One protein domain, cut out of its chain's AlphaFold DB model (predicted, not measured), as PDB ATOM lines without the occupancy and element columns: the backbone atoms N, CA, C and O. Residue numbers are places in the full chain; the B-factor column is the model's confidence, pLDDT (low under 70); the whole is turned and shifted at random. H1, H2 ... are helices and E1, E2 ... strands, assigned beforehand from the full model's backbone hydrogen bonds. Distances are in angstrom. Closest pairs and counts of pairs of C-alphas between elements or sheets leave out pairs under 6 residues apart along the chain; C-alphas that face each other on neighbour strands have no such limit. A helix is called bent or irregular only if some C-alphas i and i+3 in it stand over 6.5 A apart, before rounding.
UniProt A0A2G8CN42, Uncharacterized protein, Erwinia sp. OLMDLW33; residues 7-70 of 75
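What this domain is: This is residues 7 to 70 of the 75 residues of an uncharacterized protein of Erwinia sp. OLMDLW33 (UniProt A0A2G8CN42). A long, bent hairpin of two strands, E2 and E3, has one helix, H1, packed on its strand E2. Away from the hairpin a looped stretch, residues 7 to 22, leads into the short strand E1 and folds back so that residues 7 to 8 pair with it. The printed part has 64 residues, with one named helix and three named strands in the order E1, H1, E2, E3; the sheet order is E2 - E3, antiparallel. The class is mixed, helices and strands; the whole is compact, with a radius of gyration of the C-alphas of 11.4 A and spans of 32 by 26 by 23 A.

Where its parts are: Start at Phe 7 and pass residues 7 to 22, which hold no named element, to E1, residues 23 to 25, beginning at C-alpha 23 (140.000, 217.476, 125.789). H1, residues 32 to 42, runs 15.4 A from C-alpha 32 at (135.719, 204.823, 124.107). E2, residues 48 to 58, is 26.4 A long and bends by 64 degrees at residue 55. E3, residues 61 to 69, runs 25.0 A to C-alpha 69 at (150.065, 200.054, 115.960).

How they stand to each other: Look first at the hairpin E2 and E3, antiparallel at 158 degrees, where N 53 and O 65 are 2.9 A apart and N 63 and O 56 are 2.8 A apart, within hydrogen-bond range. H1 touches E2, the closest C-alphas being those of Glu 37 and Val 49, 5.2 A. H1 and E3 are near each other, with 9 pairs of C-alphas within 10 A. In H1 every O i to N i+4 pair is within hydrogen-bond range. E1 pairs with no named strand, but residues 7 to 8 pair antiparallel with its residues 23 to 24. E1 is apart from E2 and E3, and only just apart from H1, at 8.0 A.

The domain as a whole: The C-alphas of Pro 59 and Val 70 are the two farthest apart, 32.3 A. The printed part has no cut, and no link is long. Mean pLDDT of the printed part is 94.6; no printed residue is under 70.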
ATOM      1  N   PHE A   7     137.337 212.896 126.734       95.06
ATOM      2  CA  PHE A   7     138.582 212.283 127.203       95.06
ATOM      3  C   PHE A   7     139.772 213.173 126.837       95.06
ATOM      4  O   PHE A   7     139.676 213.983 125.917       95.06
ATOM      5  N   HIS A   8     140.889 213.027 127.537       96.25
ATOM      6  CA  HIS A   8     142.158 213.667 127.192       96.25
ATOM      7  C   HIS A   8     143.274 212.619 127.227       96.25
ATOM      8  O   HIS A   8     143.117 211.553 127.825       96.25
ATOM      9  N   PHE A   9     144.393 212.907 126.567       96.50
ATOM     10  CA  PHE A   9     145.589 212.075 126.660       96.50
ATOM     11  C   PHE A   9     146.535 212.669 127.698       96.50
ATOM     12  O   PHE A   9     146.931 213.826 127.579       96.50
ATOM     13  N   CYS A  10     146.961 211.868 128.668       92.25
ATOM     14  CA  CYS A  10     148.001 212.263 129.612       92.25
ATOM     15  C   CYS A  10     149.383 212.088 128.971       92.25
ATOM     16  O   CYS A  10     149.685 211.017 128.446       92.25
ATOM     17  N   ASN A  11     150.243 213.108 129.051       88.25
ATOM     18  CA  ASN A  11     151.666 213.005 128.695       88.25
ATOM     19  C   ASN A  11     151.959 212.487 127.262       88.25
ATOM     20  O   ASN A  11     152.979 211.847 127.011       88.25
ATOM     21  N   HIS A  12     151.061 212.743 126.308       93.62
ATOM     22  CA  HIS A  12     151.255 212.389 124.903       93.62
ATOM     23  C   HIS A  12     151.849 213.583 124.133       93.62
ATOM     24  O   HIS A  12     151.208 214.629 124.076       93.62
ATOM     25  N   PRO A  13     152.979 213.437 123.409       91.56
ATOM     26  CA  PRO A  13     153.760 214.564 122.870       91.56
ATOM     27  C   PRO A  13     152.975 215.553 121.993       91.56
ATOM     28  O   PRO A  13     153.286 216.739 121.977       91.56
ATOM     29  N   LEU A  14     151.968 215.069 121.259       94.50
ATOM     30  CA  LEU A  14     151.046 215.902 120.480       94.50
ATOM     31  C   LEU A  14     149.666 216.077 121.143       94.50
ATOM     32  O   LEU A  14     149.198 217.195 121.335       94.50
ATOM     33  N   LEU A  15     148.997 214.966 121.458       97.00
ATOM     34  CA  LEU A  15     147.578 214.940 121.823       97.00
ATOM     35  C   LEU A  15     147.256 215.433 123.239       97.00
ATOM     36  O   LEU A  15     146.085 215.648 123.526       97.00
ATOM     37  N   SER A  16     148.244 215.618 124.121       96.38
ATOM     38  CA  SER A  16     147.979 216.108 125.479       96.38
ATOM     39  C   SER A  16     147.876 217.633 125.564       96.38
ATOM     40  O   SER A  16     147.382 218.169 126.552       96.38
ATOM     41  N   GLY A  17     148.352 218.362 124.550       93.50
ATOM     42  CA  GLY A  17     148.525 219.813 124.642       93.50
ATOM     43  C   GLY A  17     149.627 220.222 125.629       93.50
ATOM     44  O   GLY A  17     150.294 219.383 126.239       93.50
ATOM     45  N   SER A  18     149.835 221.535 125.785       91.69
ATOM     46  CA  SER A  18     150.958 222.101 126.553       91.69
ATOM     47  C   SER A  18     150.861 221.905 128.068       91.69
ATOM     48  O   SER A  18     151.880 221.965 128.750       91.69
ATOM     49  N   ASN A  19     149.660 221.667 128.596       92.12
ATOM     50  CA  ASN A  19     149.391 221.447 130.020       92.12
ATOM     51  C   ASN A  19     148.825 220.046 130.323       92.12
ATOM     52  O   ASN A  19     148.354 219.819 131.430       92.12
ATOM     53  N   SER A  20     148.883 219.117 129.364       91.88
ATOM     54  CA  SER A  20     148.281 217.777 129.470       91.88
ATOM     55  C   SER A  20     146.759 217.747 129.678       91.88
ATOM     56  O   SER A  20     146.242 216.751 130.169       91.88
ATOM     57  N   ASP A  21     146.046 218.808 129.290       93.19
ATOM     58  CA  ASP A  21     144.608 218.982 129.541       93.19
ATOM     59  C   ASP A  21     143.828 219.300 128.247       93.19
ATOM     60  O   ASP A  21     142.849 220.047 128.241       93.19
ATOM     61  N   LEU A  22     144.285 218.782 127.100       95.12
ATOM     62  CA  LEU A  22     143.560 218.910 125.833       95.12
ATOM     63  C   LEU A  22     142.436 217.866 125.736       95.12
ATOM     64  O   LEU A  22     142.692 216.675 125.554       95.12
ATOM     65  N   TRP A  23     141.188 218.331 125.804       95.06
ATOM     66  CA  TRP A  23     140.000 217.476 125.789       95.06
ATOM     67  C   TRP A  23     139.417 217.265 124.391       95.06
ATOM     68  O   TRP A  23     139.187 218.210 123.634       95.06
ATOM     69  N   PHE A  24     139.082 216.011 124.102       95.50
ATOM     70  CA  PHE A  24     138.360 215.577 122.916       95.50
ATOM     71  C   PHE A  24     136.916 215.232 123.299       95.50
ATOM     72  O   PHE A  24     136.700 214.402 124.191       95.50
ATOM     73  N   PRO A  25     135.912 215.856 122.658       93.62
ATOM     74  CA  PRO A  25     134.518 215.539 122.922       93.62
ATOM     75  C   PRO A  25     134.182 214.139 122.410       93.62
ATOM     76  O   PRO A  25     134.643 213.718 121.343       93.62
ATOM     77  N   ARG A  26     133.345 213.440 123.171       90.75
ATOM     78  CA  ARG A  26     132.826 212.124 122.814       90.75
ATOM     79  C   ARG A  26     131.542 212.248 122.002       90.75
ATOM     80  O   ARG A  26     130.705 213.104 122.294       90.75
ATOM     81  N   GLN A  27     131.405 211.411 120.982       87.94
ATOM     82  CA  GLN A  27     130.193 211.303 120.184       87.94
ATOM     83  C   GLN A  27     129.199 210.358 120.858       87.94
ATOM     84  O   GLN A  27     129.555 209.410 121.560       87.94
ATOM     85  N   GLU A  28     127.914 210.630 120.664       86.38
ATOM     86  CA  GLU A  28     126.874 209.728 121.139       86.38
ATOM     87  C   GLU A  28     126.870 208.447 120.294       86.38
ATOM     88  O   GLU A  28     126.921 208.504 119.070       86.38
ATOM     89  N   GLY A  29     126.822 207.290 120.955       88.25
ATOM     90  CA  GLY A  29     126.807 205.983 120.294       88.25
ATOM     91  C   GLY A  29     128.181 205.366 120.016       88.25
ATOM     92  O   GLY A  29     128.228 204.159 119.800       88.25
ATOM     93  N   GLU A  30     129.282 206.123 120.098       90.19
ATOM     94  CA  GLU A  30     130.637 205.562 119.975       90.19
ATOM     95  C   GLU A  30     131.144 205.005 121.323       90.19
ATOM     96  O   GLU A  30     130.917 205.550 122.417       90.19
ATOM     97  N   SER A  31     131.858 203.884 121.249       93.81
ATOM     98  CA  SER A  31     132.641 203.348 122.358       93.81
ATOM     99  C   SER A  31     133.894 204.195 122.597       93.81
ATOM    100  O   SER A  31     134.397 204.873 121.704       93.81
ATOM    101  N   LEU A  32     134.462 204.119 123.809       94.44
ATOM    102  CA  LEU A  32     135.719 204.823 124.107       94.44
ATOM    103  C   LEU A  32     136.858 204.375 123.171       94.44
ATOM    104  O   LEU A  32     137.704 205.183 122.805       94.44
ATOM    105  N   HIS A  33     136.862 203.101 122.771       96.81
ATOM    106  CA  HIS A  33     137.854 202.554 121.848       96.81
ATOM    107  C   HIS A  33     137.799 203.241 120.480       96.81
ATOM    108  O   HIS A  33     138.825 203.715 120.000       96.81
ATOM    109  N   GLU A  34     136.610 203.321 119.877       96.56
ATOM    110  CA  GLU A  34     136.404 203.958 118.568       96.56
ATOM    111  C   GLU A  34     136.814 205.435 118.594       96.56
ATOM    112  O   GLU A  34     137.454 205.931 117.670       96.56
ATOM    113  N   GLU A  35     136.523 206.131 119.690       96.12
ATOM    114  CA  GLU A  35     136.834 207.552 119.837       96.12
ATOM    115  C   GLU A  35     138.332 207.819 119.988       96.12
ATOM    116  O   GLU A  35     138.874 208.718 119.334       96.12
ATOM    117  N   VAL A  36     139.010 207.030 120.828       97.25
ATOM    118  CA  VAL A  36     140.465 207.106 120.998       97.25
ATOM    119  C   VAL A  36     141.160 206.753 119.684       97.25
ATOM    120  O   VAL A  36     142.042 207.496 119.250       97.25
ATOM    121  N   GLU A  37     140.727 205.682 119.009       97.88
ATOM    122  CA  GLU A  37     141.259 205.292 117.702       97.88
ATOM    123  C   GLU A  37     141.101 206.407 116.676       97.88
ATOM    124  O   GLU A  37     142.086 206.815 116.057       97.88
ATOM    125  N   ARG A  38     139.895 206.965 116.543       97.44
ATOM    126  CA  ARG A  38     139.610 208.047 115.601       97.44
ATOM    127  C   ARG A  38     140.542 209.235 115.816       97.44
ATOM    128  O   ARG A  38     141.128 209.727 114.851       97.44
ATOM    129  N   VAL A  39     140.734 209.679 117.061       97.25
ATOM    130  CA  VAL A  39     141.646 210.795 117.362       97.25
ATOM    131  C   VAL A  39     143.097 210.440 117.034       97.25
ATOM    132  O   VAL A  39     143.780 211.239 116.387       97.25
ATOM    133  N   MET A  40     143.578 209.259 117.424       97.50
ATOM    134  CA  MET A  40     144.966 208.855 117.168       97.50
ATOM    135  C   MET A  40     145.259 208.683 115.674       97.50
ATOM    136  O   MET A  40     146.296 209.153 115.201       97.50
ATOM    137  N   VAL A  41     144.345 208.074 114.920       97.12
ATOM    138  CA  VAL A  41     144.486 207.849 113.474       97.12
ATOM    139  C   VAL A  41     144.417 209.166 112.704       97.12
ATOM    140  O   VAL A  41     145.297 209.449 111.889       97.12
ATOM    141  N   MET A  42     143.439 210.032 113.002       96.56
ATOM    142  CA  MET A  42     143.321 211.340 112.341       96.56
ATOM    143  C   MET A  42     144.559 212.220 112.550       96.56
ATOM    144  O   MET A  42     144.948 212.965 111.651       96.56
ATOM    145  N   ASN A  43     145.207 212.107 113.712       95.81
ATOM    146  CA  ASN A  43     146.429 212.843 114.035       95.81
ATOM    147  C   ASN A  43     147.716 212.097 113.649       95.81
ATOM    148  O   ASN A  43     148.804 212.527 114.032       95.81
ATOM    149  N   ARG A  44     147.622 210.995 112.889       95.25
ATOM    150  CA  ARG A  44     148.764 210.178 112.434       95.25
ATOM    151  C   ARG A  44     149.642 209.643 113.574       95.25
ATOM    152  O   ARG A  44     150.833 209.424 113.376       95.25
ATOM    153  N   GLN A  45     149.067 209.456 114.760       95.50
ATOM    154  CA  GLN A  45     149.756 208.874 115.916       95.50
ATOM    155  C   GLN A  45     149.648 207.347 115.935       95.50
ATOM    156  O   GLN A  45     150.536 206.681 116.455       95.50
ATOM    157  N   ALA A  46     148.594 206.795 115.328       96.56
ATOM    158  CA  ALA A  46     148.384 205.360 115.184       96.56
ATOM    159  C   ALA A  46     147.908 205.006 113.772       96.56
ATOM    160  O   ALA A  46     147.297 205.824 113.088       96.56
ATOM    161  N   GLU A  47     148.167 203.770 113.355       97.19
ATOM    162  CA  GLU A  47     147.465 203.130 112.238       97.19
ATOM    163  C   GLU A  47     146.084 202.638 112.685       97.19
ATOM    164  O   GLU A  47     145.099 202.852 111.985       97.19
ATOM    165  N   ASN A  48     146.023 202.042 113.877       97.75
ATOM    166  CA  ASN A  48     144.804 201.650 114.574       97.75
ATOM    167  C   ASN A  48     145.108 201.447 116.071       97.75
ATOM    168  O   ASN A  48     146.261 201.211 116.451       97.75
ATOM    169  N   VAL A  49     144.079 201.484 116.913       98.12
ATOM    170  CA  VAL A  49     144.148 201.053 118.313       98.12
ATOM    171  C   VAL A  49     143.797 199.569 118.357       98.12
ATOM    172  O   VAL A  49     142.904 199.088 117.670       98.12
ATOM    173  N   THR A  50     144.574 198.803 119.111       98.00
ATOM    174  CA  THR A  50     144.380 197.350 119.235       98.00
ATOM    175  C   THR A  50     143.580 196.994 120.476       98.00
ATOM    176  O   THR A  50     142.841 196.012 120.465       98.00
ATOM    177  N   ARG A  51     143.757 197.765 121.556       97.25
ATOM    178  CA  ARG A  51     143.006 197.627 122.803       97.25
ATOM    179  C   ARG A  51     143.203 198.834 123.715       97.25
ATOM    180  O   ARG A  51     144.217 199.532 123.644       97.25
ATOM    181  N   LEU A  52     142.236 199.002 124.612       97.50
ATOM    182  CA  LEU A  52     142.335 199.836 125.802       97.50
ATOM    183  C   LEU A  52     142.417 198.924 127.024       97.50
ATOM    184  O   LEU A  52     141.589 198.028 127.180       97.50
ATOM    185  N   GLU A  53     143.395 199.161 127.887       96.69
ATOM    186  CA  GLU A  53     143.557 198.436 129.147       96.69
ATOM    187  C   GLU A  53     143.212 199.380 130.307       96.69
ATOM    188  O   GLU A  53     143.815 200.453 130.393       96.69
ATOM    189  N   PRO A  54     142.241 199.046 131.180       95.56
ATOM    190  CA  PRO A  54     141.925 199.889 132.327       95.56
ATOM    191  C   PRO A  54     143.120 199.924 133.285       95.56
ATOM    192  O   PRO A  54     143.665 198.884 133.656       95.56
ATOM    193  N   VAL A  55     143.526 201.128 133.680       96.56
ATOM    194  CA  VAL A  55     144.536 201.353 134.724       96.56
ATOM    195  C   VAL A  55     143.836 201.539 136.062       96.56
ATOM    196  O   VAL A  55     144.192 200.908 137.055       96.56
ATOM    197  N   VAL A  56     142.819 202.400 136.075       96.50
ATOM    198  CA  VAL A  56     141.995 202.695 137.245       96.50
ATOM    199  C   VAL A  56     140.621 203.161 136.785       96.50
ATOM    200  O   VAL A  56     140.490 203.874 135.794       96.50
ATOM    201  N   GLU A  57     139.589 202.748 137.509       94.25
ATOM    202  CA  GLU A  57     138.207 203.137 137.250       94.25
ATOM    203  C   GLU A  57     137.653 203.895 138.458       94.25
ATOM    204  O   GLU A  57     137.913 203.558 139.615       94.25
ATOM    205  N   TYR A  58     136.869 204.930 138.179       92.25
ATOM    206  CA  TYR A  58     136.190 205.776 139.150       92.25
ATOM    207  C   TYR A  58     134.681 205.779 138.843       92.25
ATOM    208  O   TYR A  58     134.280 205.464 137.724       92.25
ATOM    209  N   PRO A  59     133.805 206.210 139.771       87.44
ATOM    210  CA  PRO A  59     132.354 206.169 139.551       87.44
ATOM    211  C   PRO A  59     131.852 206.882 138.283       87.44
ATOM    212  O   PRO A  59     130.800 206.524 137.766       87.44
ATOM    213  N   ASN A  60     132.591 207.881 137.784       85.75
ATOM    214  CA  ASN A  60     132.204 208.706 136.633       85.75
ATOM    215  C   ASN A  60     133.297 208.799 135.550       85.75
ATOM    216  O   ASN A  60     133.270 209.719 134.733       85.75
ATOM    217  N   GLY A  61     134.285 207.903 135.555       90.25
ATOM    218  CA  GLY A  61     135.414 207.977 134.630       90.25
ATOM    219  C   GLY A  61     136.470 206.920 134.911       90.25
ATOM    220  O   GLY A  61     136.247 206.002 135.688       90.25
ATOM    221  N   GLY A  62     137.631 207.057 134.294       94.75
ATOM    222  CA  GLY A  62     138.748 206.145 134.496       94.75
ATOM    223  C   GLY A  62     139.964 206.604 133.715       94.75
ATOM    224  O   GLY A  62     139.879 207.554 132.932       94.75
ATOM    225  N   ASP A  63     141.062 205.897 133.918       95.75
ATOM    226  CA  ASP A  63     142.289 206.048 133.152       95.75
ATOM    227  C   ASP A  63     142.572 204.733 132.420       95.75
ATOM    228  O   ASP A  63     142.443 203.643 132.988       95.75
ATOM    229  N   TRP A  64     142.974 204.832 131.153       96.75
ATOM    230  CA  TRP A  64     143.272 203.685 130.297       96.75
ATOM    231  C   TRP A  64     144.658 203.811 129.680       96.75
ATOM    232  O   TRP A  64     145.079 204.890 129.264       96.75
ATOM    233  N   SER A  65     145.338 202.676 129.557       96.69
ATOM    234  CA  SER A  65     146.518 202.535 128.712       96.69
ATOM    235  C   SER A  65     146.076 202.172 127.297       96.69
ATOM    236  O   SER A  65     145.266 201.264 127.100       96.69
ATOM    237  N   VAL A  66     146.603 202.888 126.302       97.25
ATOM    238  CA  VAL A  66     146.256 202.684 124.891       97.25
ATOM    239  C   VAL A  66     147.344 201.862 124.218       97.25
ATOM    240  O   VAL A  66     148.499 202.283 124.170       97.25
ATOM    241  N   VAL A  67     146.978 200.709 123.661       97.19
ATOM    242  CA  VAL A  67     147.897 199.871 122.884       97.19
ATOM    243  C   VAL A  67     147.524 199.979 121.416       97.19
ATOM    244  O   VAL A  67     146.402 199.652 121.028       97.19
ATOM    245  N   TYR A  68     148.457 200.422 120.582       97.38
ATOM    246  CA  TYR A  68     148.190 200.781 119.192       97.38
ATOM    247  C   TYR A  68     149.353 200.406 118.277       97.38
ATOM    248  O   TYR A  68     150.493 200.252 118.719       97.38
ATOM    249  N   ASN A  69     149.055 200.271 116.987       97.25
ATOM    250  CA  ASN A  69     150.065 200.054 115.960       97.25
ATOM    251  C   ASN A  69     150.540 201.396 115.405       97.25
ATOM    252  O   ASN A  69     149.739 202.307 115.187       97.25
ATOM    253  N   VAL A  70     151.838 201.503 115.129       94.12
ATOM    254  CA  VAL A  70     152.428 202.655 114.441       94.12
ATOM    255  C   VAL A  70     152.912 202.243 113.065       94.12
ATOM    256  O   VAL A  70     153.587 201.223 112.904       94.12
TER     257      VAL A  70